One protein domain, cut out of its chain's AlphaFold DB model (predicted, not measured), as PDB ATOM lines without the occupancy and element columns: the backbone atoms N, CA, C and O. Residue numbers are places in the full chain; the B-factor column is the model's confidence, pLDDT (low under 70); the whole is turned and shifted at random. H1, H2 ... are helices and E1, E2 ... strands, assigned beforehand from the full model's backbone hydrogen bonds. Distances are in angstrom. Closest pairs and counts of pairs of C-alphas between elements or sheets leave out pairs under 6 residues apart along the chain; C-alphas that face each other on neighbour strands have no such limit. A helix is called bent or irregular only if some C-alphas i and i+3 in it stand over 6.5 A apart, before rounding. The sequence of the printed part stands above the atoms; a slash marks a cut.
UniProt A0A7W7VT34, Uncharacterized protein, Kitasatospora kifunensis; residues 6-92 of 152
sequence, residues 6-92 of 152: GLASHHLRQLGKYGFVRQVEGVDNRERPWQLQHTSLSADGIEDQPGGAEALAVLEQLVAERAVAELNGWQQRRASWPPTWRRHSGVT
ATOM      1  N   GLY A   6     -33.716 -36.209  38.868       61.62
ATOM      2  CA  GLY A   6     -32.368 -35.694  39.113       61.62
ATOM      3  C   GLY A   6     -31.861 -34.762  38.010       61.62
ATOM      4  O   GLY A   6     -31.254 -33.736  38.319       61.62
ATOM      5  N   LEU A   7     -32.161 -35.073  36.747       64.25
ATOM      6  CA  LEU A   7     -31.771 -34.264  35.592       64.25
ATOM      7  C   LEU A   7     -32.582 -32.959  35.537       64.25
ATOM      8  O   LEU A   7     -31.997 -31.884  35.432       64.25
ATOM      9  N   ALA A   8     -33.897 -33.021  35.778       66.44
ATOM     10  CA  ALA A   8     -34.742 -31.827  35.905       66.44
ATOM     11  C   ALA A   8     -34.254 -30.879  37.021       66.44
ATOM     12  O   ALA A   8     -34.130 -29.671  36.823       66.44
ATOM     13  N   SER A   9     -33.887 -31.430  38.184       70.12
ATOM     14  CA  SER A   9     -33.343 -30.645  39.303       70.12
ATOM     15  C   SER A   9     -31.969 -30.035  39.001       70.12
ATOM     16  O   SER A   9     -31.637 -28.971  39.523       70.12
ATOM     17  N   HIS A  10     -31.139 -30.708  38.198       71.94
ATOM     18  CA  HIS A  10     -29.852 -30.172  37.758       71.94
ATOM     19  C   HIS A  10     -30.044 -28.983  36.811       71.94
ATOM     20  O   HIS A  10     -29.439 -27.935  37.041       71.94
ATOM     21  N   HIS A  11     -30.935 -29.105  35.826       70.31
ATOM     22  CA  HIS A  11     -31.213 -28.025  34.883       70.31
ATOM     23  C   HIS A  11     -31.861 -26.811  35.551       70.31
ATOM     24  O   HIS A  11     -31.417 -25.698  35.308       70.31
ATOM     25  N   LEU A  12     -32.810 -26.992  36.476       74.31
ATOM     26  CA  LEU A  12     -33.400 -25.867  37.219       74.31
ATOM     27  C   LEU A  12     -32.355 -25.081  38.030       74.31
ATOM     28  O   LEU A  12     -32.437 -23.861  38.127       74.31
ATOM     29  N   ARG A  13     -31.318 -25.754  38.548       77.69
ATOM     30  CA  ARG A  13     -30.178 -25.075  39.189       77.69
ATOM     31  C   ARG A  13     -29.309 -24.306  38.196       77.69
ATOM     32  O   ARG A  13     -28.851 -23.224  38.545       77.69
ATOM     33  N   GLN A  14     -29.081 -24.839  36.994       74.81
ATOM     34  CA  GLN A  14     -28.392 -24.094  35.932       74.81
ATOM     35  C   GLN A  14     -29.209 -22.865  35.528       74.81
ATOM     36  O   GLN A  14     -28.690 -21.758  35.555       74.81
ATOM     37  N   LEU A  15     -30.512 -23.018  35.291       74.06
ATOM     38  CA  LEU A  15     -31.410 -21.899  35.002       74.06
ATOM     39  C   LEU A  15     -31.408 -20.849  36.122       74.06
ATOM     40  O   LEU A  15     -31.454 -19.654  35.842       74.06
ATOM     41  N   GLY A  16     -31.292 -21.277  37.383       75.50
ATOM     42  CA  GLY A  16     -31.123 -20.365  38.512       75.50
ATOM     43  C   GLY A  16     -29.784 -19.632  38.534       75.50
ATOM     44  O   GLY A  16     -29.744 -18.449  38.864       75.50
ATOM     45  N   LYS A  17     -28.696 -20.294  38.128       76.38
ATOM     46  CA  LYS A  17     -27.372 -19.671  37.973       76.38
ATOM     47  C   LYS A  17     -27.390 -18.558  36.916       76.38
ATOM     48  O   LYS A  17     -26.742 -17.540  37.126       76.38
ATOM     49  N   TYR A  18     -28.146 -18.739  35.832       67.88
ATOM     50  CA  TYR A  18     -28.295 -17.751  34.755       67.88
ATOM     51  C   TYR A  18     -29.465 -16.773  34.977       67.88
ATOM     52  O   TYR A  18     -29.809 -16.007  34.088       67.88
ATOM     53  N   GLY A  19     -30.082 -16.769  36.166       67.12
ATOM     54  CA  GLY A  19     -31.080 -15.769  36.557       67.12
ATOM     55  C   GLY A  19     -32.495 -15.986  36.013       67.12
ATOM     56  O   GLY A  19     -33.402 -15.283  36.450       67.12
ATOM     57  N   PHE A  20     -32.725 -16.980  35.151       66.56
ATOM     58  CA  PHE A  20     -34.036 -17.254  34.551       66.56
ATOM     59  C   PHE A  20     -35.101 -17.652  35.563       66.56
ATOM     60  O   PHE A  20     -36.270 -17.291  35.425       66.56
ATOM     61  N   VAL A  21     -34.705 -18.416  36.577       71.50
ATOM     62  CA  VAL A  21     -35.597 -18.883  37.636       71.50
ATOM     63  C   VAL A  21     -34.983 -18.602  38.993       71.50
ATOM     64  O   VAL A  21     -33.775 -18.657  39.178       71.50
ATOM     65  N   ARG A  22     -35.817 -18.348  39.988       77.19
ATOM     66  CA  ARG A  22     -35.408 -18.313  41.386       77.19
ATOM     67  C   ARG A  22     -36.156 -19.379  42.156       77.19
ATOM     68  O   ARG A  22     -37.308 -19.690  41.856       77.19
ATOM     69  N   GLN A  23     -35.506 -19.927  43.167       80.38
ATOM     70  CA  GLN A  23     -36.177 -20.825  44.088       80.38
ATOM     71  C   GLN A  23     -37.035 -19.988  45.044       80.38
ATOM     72  O   GLN A  23     -36.555 -18.995  45.590       80.38
ATOM     73  N   VAL A  24     -38.302 -20.360  45.217       79.88
ATOM     74  CA  VAL A  24     -39.217 -19.716  46.167       79.88
ATOM     75  C   VAL A  24     -39.658 -20.704  47.238       79.88
ATOM     76  O   VAL A  24     -39.577 -21.921  47.053       79.88
ATOM     77  N   GLU A  25     -40.091 -20.180  48.381       75.00
ATOM     78  CA  GLU A  25     -40.651 -21.006  49.447       75.00
ATOM     79  C   GLU A  25     -41.988 -21.607  48.998       75.00
ATOM     80  O   GLU A  25     -42.859 -20.912  48.471       75.00
ATOM     81  N   GLY A  26     -42.117 -22.927  49.154       67.12
ATOM     82  CA  GLY A  26     -43.356 -23.650  48.900       67.12
ATOM     83  C   GLY A  26     -44.314 -23.584  50.086       67.12
ATOM     84  O   GLY A  26     -43.979 -23.112  51.170       67.12
ATOM     85  N   VAL A  27     -45.528 -24.097  49.876       65.38
ATOM     86  CA  VAL A  27     -46.571 -24.171  50.915       65.38
ATOM     87  C   VAL A  27     -46.226 -25.214  51.994       65.38
ATOM     88  O   VAL A  27     -46.691 -25.110  53.125       65.38
ATOM     89  N   ASP A  28     -45.379 -26.192  51.662       68.25
ATOM     90  CA  ASP A  28     -44.816 -27.189  52.579       68.25
ATOM     91  C   ASP A  28     -43.278 -27.126  52.531       68.25
ATOM     92  O   ASP A  28     -42.683 -26.897  51.478       68.25
ATOM     93  N   ASN A  29     -42.618 -27.405  53.655       62.94
ATOM     94  CA  ASN A  29     -41.161 -27.341  53.836       62.94
ATOM     95  C   ASN A  29     -40.392 -28.385  52.988       62.94
ATOM     96  O   ASN A  29     -39.160 -28.439  52.998       62.94
ATOM     97  N   ARG A  30     -41.123 -29.246  52.268       63.53
ATOM     98  CA  ARG A  30     -40.611 -30.266  51.343       63.53
ATOM     99  C   ARG A  30     -40.587 -29.817  49.886       63.53
ATOM    100  O   ARG A  30     -39.821 -30.381  49.106       63.53
ATOM    101  N   GLU A  31     -41.377 -28.815  49.516       64.25
ATOM    102  CA  GLU A  31     -41.432 -28.309  48.150       64.25
ATOM    103  C   GLU A  31     -40.695 -26.974  48.059       64.25
ATOM    104  O   GLU A  31     -40.970 -26.026  48.789       64.25
ATOM    105  N   ARG A  32     -39.743 -26.891  47.129       72.25
ATOM    106  CA  ARG A  32     -39.066 -25.640  46.780       72.25
ATOM    107  C   ARG A  32     -39.331 -25.330  45.311       72.25
ATOM    108  O   ARG A  32     -38.470 -25.633  44.474       72.25
ATOM    109  N   PRO A  33     -40.541 -24.842  44.987       75.12
ATOM    110  CA  PRO A  33     -40.909 -24.552  43.616       75.12
ATOM    111  C   PRO A  33     -39.996 -23.474  43.028       75.12
ATOM    112  O   PRO A  33     -39.454 -22.616  43.727       75.12
ATOM    113  N   TRP A  34     -39.803 -23.547  41.716       75.06
ATOM    114  CA  TRP A  34     -39.031 -22.569  40.961       75.06
ATOM    115  C   TRP A  34     -39.985 -21.569  40.315       75.06
ATOM    116  O   TRP A  34     -41.018 -21.953  39.765       75.06
ATOM    117  N   GLN A  35     -39.641 -20.287  40.383       67.94
ATOM    118  CA  GLN A  35     -40.397 -19.190  39.787       67.94
ATOM    119  C   GLN A  35     -39.541 -18.514  38.715       67.94
ATOM    120  O   GLN A  35     -38.390 -18.189  38.984       67.94
ATOM    121  N   LEU A  36     -40.096 -18.276  37.526       67.56
ATOM    122  CA  LEU A  36     -39.435 -17.478  36.485       67.56
ATOM    123  C   LEU A  36     -39.236 -16.034  36.972       67.56
ATOM    124  O   LEU A  36     -40.161 -15.452  37.537       67.56
ATOM    125  N   GLN A  37     -38.042 -15.473  36.776       64.50
ATOM    126  CA  GLN A  37     -37.732 -14.084  37.148       64.50
ATOM    127  C   GLN A  37     -38.135 -13.077  36.073       64.50
ATOM    128  O   GLN A  37     -38.465 -11.939  36.395       64.50
ATOM    129  N   HIS A  38     -38.152 -13.508  34.814       58.41
ATOM    130  CA  HIS A  38     -38.576 -12.694  33.686       58.41
ATOM    131  C   HIS A  38     -39.833 -13.300  33.065       58.41
ATOM    132  O   HIS A  38     -39.958 -14.517  32.921       58.41
ATOM    133  N   THR A  39     -40.798 -12.442  32.742       55.62
ATOM    134  CA  THR A  39     -42.018 -12.828  32.018       55.62
ATOM    135  C   THR A  39     -41.803 -12.890  30.509       55.62
ATOM    136  O   THR A  39     -42.658 -13.425  29.809       55.62
ATOM    137  N   SER A  40     -40.681 -12.354  30.020       60.00
ATOM    138  CA  SER A  40     -40.158 -12.563  28.674       60.00
ATOM    139  C   SER A  40     -38.876 -13.389  28.753       60.00
ATOM    140  O   SER A  40     -38.070 -13.227  29.671       60.00
ATOM    141  N   LEU A  41     -38.705 -14.296  27.798       63.75
ATOM    142  CA  LEU A  41     -37.458 -15.015  27.615       63.75
ATOM    143  C   LEU A  41     -36.588 -14.192  26.665       63.75
ATOM    144  O   LEU A  41     -36.909 -14.116  25.489       63.75
ATOM    145  N   SER A  42     -35.536 -13.548  27.168       63.34
ATOM    146  CA  SER A  42     -34.459 -13.048  26.305       63.34
ATOM    147  C   SER A  42     -33.274 -13.996  26.452       63.34
ATOM    148  O   SER A  42     -32.894 -14.360  27.569       63.34
ATOM    149  N   ALA A  43     -32.746 -14.436  25.314       61.16
ATOM    150  CA  ALA A  43     -31.541 -15.251  25.223       61.16
ATOM    151  C   ALA A  43     -30.257 -14.396  25.204       61.16
ATOM    152  O   ALA A  43     -29.153 -14.948  25.247       61.16
ATOM    153  N   ASP A  44     -30.391 -13.064  25.164       66.38
ATOM    154  CA  ASP A  44     -29.284 -12.140  24.915       66.38
ATOM    155  C   ASP A  44     -28.184 -12.280  25.974       66.38
ATOM    156  O   ASP A  44     -28.411 -12.138  27.178       66.38
ATOM    157  N   GLY A  45     -26.962 -12.570  25.517       64.06
ATOM    158  CA  GLY A  45     -25.774 -12.720  26.364       64.06
ATOM    159  C   GLY A  45     -25.746 -13.983  27.233       64.06
ATOM    160  O   GLY A  45     -24.845 -14.138  28.067       64.06
ATOM    161  N   ILE A  46     -26.720 -14.885  27.078       69.44
ATOM    162  CA  ILE A  46     -26.778 -16.153  27.815       69.44
ATOM    163  C   ILE A  46     -26.163 -17.274  26.995       69.44
ATOM    164  O   ILE A  46     -25.385 -18.052  27.546       69.44
ATOM    165  N   GLU A  47     -26.449 -17.324  25.695       73.38
ATOM    166  CA  GLU A  47     -25.845 -18.299  24.779       73.38
ATOM    167  C   GLU A  47     -24.308 -18.194  24.758       73.38
ATOM    168  O   GLU A  47     -23.620 -19.212  24.714       73.38
ATOM    169  N   ASP A  48     -23.772 -16.982  24.934       78.00
ATOM    170  CA  ASP A  48     -22.331 -16.701  24.983       78.00
ATOM    171  C   ASP A  48     -21.619 -17.256  26.235       78.00
ATOM    172  O   ASP A  48     -20.386 -17.246  26.324       78.00
ATOM    173  N   GLN A  49     -22.362 -17.725  27.243       77.50
ATOM    174  CA  GLN A  49     -21.789 -18.258  28.480       77.50
ATOM    175  C   GLN A  49     -21.522 -19.767  28.370       77.50
ATOM    176  O   GLN A  49     -22.297 -20.494  27.749       77.50
ATOM    177  N   PRO A  50     -20.488 -20.305  29.047       76.88
ATOM    178  CA  PRO A  50     -20.263 -21.749  29.080       76.88
ATOM    179  C   PRO A  50     -21.499 -22.496  29.609       76.88
ATOM    180  O   PRO A  50     -21.920 -22.253  30.745       76.88
ATOM    181  N   GLY A  51     -22.064 -23.400  28.803       77.25
ATOM    182  CA  GLY A  51     -23.288 -24.152  29.123       77.25
ATOM    183  C   GLY A  51     -24.605 -23.393  28.892       77.25
ATOM    184  O   GLY A  51     -25.661 -23.862  29.321       77.25
ATOM    185  N   GLY A  52     -24.545 -22.195  28.301       77.94
ATOM    186  CA  GLY A  52     -25.690 -21.318  28.068       77.94
ATOM    187  C   GLY A  52     -26.663 -21.856  27.023       77.94
ATOM    188  O   GLY A  52     -27.866 -21.885  27.280       77.94
ATOM    189  N   ALA A  53     -26.148 -22.361  25.899       80.38
ATOM    190  CA  ALA A  53     -26.953 -22.957  24.831       80.38
ATOM    191  C   ALA A  53     -27.782 -24.159  25.326       80.38
ATOM    192  O   ALA A  53     -28.981 -24.253  25.067       80.38
ATOM    193  N   GLU A  54     -27.185 -25.059  26.115       80.31
ATOM    194  CA  GLU A  54     -27.895 -26.206  26.685       80.31
ATOM    195  C   GLU A  54     -28.942 -25.781  27.721       80.31
ATOM    196  O   GLU A  54     -30.007 -26.392  27.823       80.31
ATOM    197  N   ALA A  55     -28.655 -24.736  28.503       76.44
ATOM    198  CA  ALA A  55     -29.620 -24.179  29.442       76.44
ATOM    199  C   ALA A  55     -30.814 -23.549  28.709       76.44
ATOM    200  O   ALA A  55     -31.957 -23.781  29.110       76.44
ATOM    201  N   LEU A  56     -30.557 -22.811  27.626       81.00
ATOM    202  CA  LEU A  56     -31.586 -22.181  26.805       81.00
ATOM    203  C   LEU A  56     -32.501 -23.226  26.158       81.00
ATOM    204  O   LEU A  56     -33.712 -23.156  26.347       81.00
ATOM    205  N   ALA A  57     -31.940 -24.261  25.527       82.75
ATOM    206  CA  ALA A  57     -32.725 -25.327  24.900       82.75
ATOM    207  C   ALA A  57     -33.684 -26.024  25.889       82.75
ATOM    208  O   ALA A  57     -34.841 -26.310  25.575       82.75
ATOM    209  N   VAL A  58     -33.233 -26.274  27.125       80.88
ATOM    210  CA  VAL A  58     -34.087 -26.870  28.168       80.88
ATOM    211  C   VAL A  58     -35.188 -25.910  28.614       80.88
ATOM    212  O   VAL A  58     -36.314 -26.335  28.888       80.88
ATOM    213  N   LEU A  59     -34.875 -24.621  28.710       80.19
ATOM    214  CA  LEU A  59     -35.844 -23.602  29.079       80.19
ATOM    215  C   LEU A  59     -36.937 -23.452  28.020       80.19
ATOM    216  O   LEU A  59     -38.116 -23.445  28.370       80.19
ATOM    217  N   GLU A  60     -36.558 -23.398  26.745       83.88
ATOM    218  CA  GLU A  60     -37.487 -23.357  25.613       83.88
ATOM    219  C   GLU A  60     -38.410 -24.578  25.609       83.88
ATOM    220  O   GLU A  60     -39.632 -24.432  25.508       83.88
ATOM    221  N   GLN A  61     -37.857 -25.776  25.827       84.94
ATOM    222  CA  GLN A  61     -38.653 -26.996  25.946       84.94
ATOM    223  C   GLN A  61     -39.657 -26.909  27.108       84.94
ATOM    224  O   GLN A  61     -40.837 -27.216  26.931       84.94
ATOM    225  N   LEU A  62     -39.220 -26.463  28.290       83.56
ATOM    226  CA  LEU A  62     -40.092 -26.313  29.459       83.56
ATOM    227  C   LEU A  62     -41.225 -25.306  29.201       83.56
ATOM    228  O   LEU A  62     -42.371 -25.541  29.597       83.56
ATOM    229  N   VAL A  63     -40.914 -24.187  28.542       84.19
ATOM    230  CA  VAL A  63     -41.896 -23.162  28.167       84.19
ATOM    231  C   VAL A  63     -42.916 -23.734  27.182       84.19
ATOM    232  O   VAL A  63     -44.119 -23.567  27.397       84.19
ATOM    233  N   ALA A  64     -42.471 -24.469  26.160       86.19
ATOM    234  CA  ALA A  64     -43.355 -25.108  25.189       86.19
ATOM    235  C   ALA A  64     -44.279 -26.157  25.839       86.19
ATOM    236  O   ALA A  64     -45.492 -26.146  25.617       86.19
ATOM    237  N   GLU A  65     -43.741 -27.028  26.698       86.88
ATOM    238  CA  GLU A  65     -44.526 -28.034  27.429       86.88
ATOM    239  C   GLU A  65     -45.593 -27.386  28.318       86.88
ATOM    240  O   GLU A  65     -46.755 -27.812  28.338       86.88
ATOM    241  N   ARG A  66     -45.220 -26.313  29.025       85.31
ATOM    242  CA  ARG A  66     -46.149 -25.546  29.854       85.31
ATOM    243  C   ARG A  66     -47.245 -24.894  29.015       85.31
ATOM    244  O   ARG A  66     -48.410 -24.973  29.404       85.31
ATOM    245  N   ALA A  67     -46.905 -24.310  27.869       88.62
ATOM    246  CA  ALA A  67     -47.877 -23.697  26.967       88.62
ATOM    247  C   ALA A  67     -48.925 -24.715  26.483       88.62
ATOM    248  O   ALA A  67     -50.126 -24.440  26.502       88.62
ATOM    249  N   VAL A  68     -48.495 -25.935  26.139       91.06
ATOM    250  CA  VAL A  68     -49.400 -27.035  25.765       91.06
ATOM    251  C   VAL A  68     -50.294 -27.454  26.938       91.06
ATOM    252  O   VAL A  68     -51.498 -27.662  26.761       91.06
ATOM    253  N   ALA A  69     -49.748 -27.559  28.152       89.38
ATOM    254  CA  ALA A  69     -50.532 -27.893  29.341       89.38
ATOM    255  C   ALA A  69     -51.596 -26.824  29.655       89.38
ATOM    256  O   ALA A  69     -52.755 -27.154  29.932       89.38
ATOM    257  N   GLU A  70     -51.234 -25.545  29.564       89.62
ATOM    258  CA  GLU A  70     -52.141 -24.416  29.778       89.62
ATOM    259  C   GLU A  70     -53.240 -24.357  28.711       89.62
ATOM    260  O   GLU A  70     -54.415 -24.185  29.052       89.62
ATOM    261  N   LEU A  71     -52.891 -24.596  27.444       91.50
ATOM    262  CA  LEU A  71     -53.850 -24.742  26.352       91.50
ATOM    263  C   LEU A  71     -54.856 -25.862  26.637       91.50
ATOM    264  O   LEU A  71     -56.065 -25.643  26.527       91.50
ATOM    265  N   ASN A  72     -54.383 -27.045  27.032       92.62
ATOM    266  CA  ASN A  72     -55.249 -28.181  27.354       92.62
ATOM    267  C   ASN A  72     -56.207 -27.847  28.508       92.62
ATOM    268  O   ASN A  72     -57.412 -28.100  28.418       92.62
ATOM    269  N   GLY A  73     -55.702 -27.215  29.571       92.25
ATOM    270  CA  GLY A  73     -56.516 -26.770  30.706       92.25
ATOM    271  C   GLY A  73     -57.506 -25.651  30.356       92.25
ATOM    272  O   GLY A  73     -58.595 -25.575  30.937       92.25
ATOM    273  N   TRP A  74     -57.165 -24.775  29.407       91.19
ATOM    274  CA  TRP A  74     -58.089 -23.778  28.868       91.19
ATOM    275  C   TRP A  74     -59.182 -24.436  28.021       91.19
ATOM    276  O   TRP A  74     -60.357 -24.153  28.245       91.19
ATOM    277  N   GLN A  75     -58.839 -25.364  27.125       93.44
ATOM    278  CA  GLN A  75     -59.795 -26.061  26.255       93.44
ATOM    279  C   GLN A  75     -60.885 -26.798  27.042       93.44
ATOM    280  O   GLN A  75     -62.051 -26.749  26.656       93.44
ATOM    281  N   GLN A  76     -60.543 -27.401  28.185       95.50
ATOM    282  CA  GLN A  76     -61.516 -28.062  29.068       95.50
ATOM    283  C   GLN A  76     -62.558 -27.097  29.653       95.50
ATOM    284  O   GLN A  76     -63.700 -27.478  29.892       95.50
ATOM    285  N   ARG A  77     -62.183 -25.832  29.881       94.19
ATOM    286  CA  ARG A  77     -63.046 -24.814  30.504       94.19
ATOM    287  C   ARG A  77     -63.560 -23.779  29.511       94.19
ATOM    288  O   ARG A  77     -64.405 -22.965  29.859       94.19
ATOM    289  N   ARG A  78     -63.091 -23.809  28.263       92.31
ATOM    290  CA  ARG A  78     -63.373 -22.837  27.198       92.31
ATOM    291  C   ARG A  78     -64.851 -22.499  27.078       92.31
ATOM    292  O   ARG A  78     -65.180 -21.336  26.887       92.31
ATOM    293  N   ALA A  79     -65.743 -23.485  27.178       93.69
ATOM    294  CA  ALA A  79     -67.181 -23.281  27.013       93.69
ATOM    295  C   ALA A  79     -67.791 -22.319  28.050       93.69
ATOM    296  O   ALA A  79     -68.779 -21.659  27.742       93.69
ATOM    297  N   SER A  80     -67.187 -22.189  29.237       93.88
ATOM    298  CA  SER A  80     -67.661 -21.287  30.292       93.88
ATOM    299  C   SER A  80     -67.171 -19.842  30.140       93.88
ATOM    300  O   SER A  80     -67.519 -18.994  30.959       93.88
ATOM    301  N   TRP A  81     -66.329 -19.545  29.144       93.31
ATOM    302  CA  TRP A  81     -65.772 -18.207  28.935       93.31
ATOM    303  C   TRP A  81     -66.639 -17.353  27.998       93.31
ATOM    304  O   TRP A  81     -67.254 -17.890  27.068       93.31
ATOM    305  N   PRO A  82     -66.654 -16.012  28.172       93.06
ATOM    306  CA  PRO A  82     -67.410 -15.124  27.294       93.06
ATOM    307  C   PRO A  82     -67.008 -15.290  25.815       93.06
ATOM    308  O   PRO A  82     -65.826 -15.492  25.523       93.06
ATOM    309  N   PRO A  83     -67.948 -15.171  24.854       92.06
ATOM    310  CA  PRO A  83     -67.662 -15.367  23.429       92.06
ATOM    311  C   PRO A  83     -66.523 -14.500  22.883       92.06
ATOM    312  O   PRO A  83     -65.743 -14.973  22.061       92.06
ATOM    313  N   THR A  84     -66.403 -13.263  23.368       91.62
ATOM    314  CA  THR A  84     -65.337 -12.333  22.975       91.62
ATOM    315  C   THR A  84     -63.952 -12.868  23.330       91.62
ATOM    316  O   THR A  84     -63.069 -12.843  22.485       91.62
ATOM    317  N   TRP A  85     -63.776 -13.453  24.518       91.25
ATOM    318  CA  TRP A  85     -62.525 -14.108  24.911       91.25
ATOM    319  C   TRP A  85     -62.250 -15.351  24.064       91.25
ATOM    320  O   TRP A  85     -61.159 -15.507  23.530       91.25
ATOM    321  N   ARG A  86     -63.262 -16.202  23.852       90.81
ATOM    322  CA  ARG A  86     -63.104 -17.433  23.055       90.81
ATOM    323  C   ARG A  86     -62.673 -17.172  21.610       90.81
ATOM    324  O   ARG A  86     -61.996 -18.015  21.041       90.81
ATOM    325  N   ARG A  87     -63.073 -16.041  21.012       88.44
ATOM    326  CA  ARG A  87     -62.725 -15.676  19.627       88.44
ATOM    327  C   ARG A  87     -61.238 -15.353  19.444       88.44
ATOM    328  O   ARG A  87     -60.722 -15.534  18.348       88.44
ATOM    329  N   HIS A  88     -60.574 -14.874  20.492       87.62
ATOM    330  CA  HIS A  88     -59.183 -14.410  20.459       87.62
ATOM    331  C   HIS A  88     -58.251 -15.306  21.290       87.62
ATOM    332  O   HIS A  88     -57.189 -14.873  21.723       87.62
ATOM    333  N   SER A  89     -58.662 -16.545  21.568       86.06
ATOM    334  CA  SER A  89     -57.907 -17.514  22.365       86.06
ATOM    335  C   SER A  89     -57.897 -18.867  21.661       86.06
ATOM    336  O   SER A  89     -58.889 -19.252  21.042       86.06
ATOM    337  N   GLY A  90     -56.791 -19.595  21.772       84.38
ATOM    338  CA  GLY A  90     -56.590 -20.884  21.114       84.38
ATOM    339  C   GLY A  90     -55.254 -20.938  20.383       84.38
ATOM    340  O   GLY A  90     -54.337 -20.194  20.716       84.38
ATOM    341  N   VAL A  91     -55.164 -21.826  19.393       86.62
ATOM    342  CA  VAL A  91     -53.976 -22.008  18.552       86.62
ATOM    343  C   VAL A  91     -54.339 -21.673  17.116       86.62
ATOM    344  O   VAL A  91     -55.364 -22.139  16.612       86.62
ATOM    345  N   THR A  92     -53.478 -20.897  16.470       83.06
ATOM    346  CA  THR A  92     -53.524 -20.625  15.034       83.06
ATOM    347  C   THR A  92     -52.177 -21.018  14.445       83.06
ATOM    348  O   THR A  92     -51.145 -20.784  15.070       83.06
TER     349      THR A  92
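What this domain is: This is residues 6 to 92 of the 152 residues of an uncharacterized protein of Kitasatospora kifunensis (UniProt A0A7W7VT34). One long helix, H2, makes the long axis; H1 crosses it near its first end and packs on the hairpin E1 and E2, while short H3 lies near its other end. The printed part has 87 residues, with three named helices and two named strands in the order H1, E1, E2, H2, H3 along the chain; E1 and E2 make an antiparallel sheet of two strands, and the class is mostly helix, with helices holding 46 and strands 6 of the 52 residues in named elements. The whole is loose, radius of gyration of the C-alphas 16.4 A, spans 47 by 35 by 20 A.

How they stand to each other: H1, residues 6 to 17, touches H2, residues 52 to 80, with residues 11 to 15 alone, about perpendicular at 75 degrees; the closest C-alphas, of Leu 15 and Ala 55, are 6.3 A apart. E1, residues 21 to 23, and E2, residues 34 to 36, form a hairpin; N 22 and O 35, 2.8 A apart, are within hydrogen-bond range. H3, residues 83 to 87, is close to H2 but not clearly touching; the closest C-alphas, of Arg 78 and Arg 86, are 6.8 A apart. Every O i to N i+4 pair is within range in H1 and H3, 22 of 25 in H2.

Where its parts are: H1, 16.8 A, begins at C-alpha 6 (-32.368, -35.694, 39.113). E1 and E2 are each 6.8 A. H2, 42.0 A, is irregular: C-alphas 76 and 79 are 7.7 A apart. H3, 6.2 A, ends at C-alpha 87 (-62.725, -15.676, 19.627).

The domain as a whole: The printed part has no cut. The link E2 to H2 is long. pLDDT is under 70 in 24 residues, among them 35 to 46.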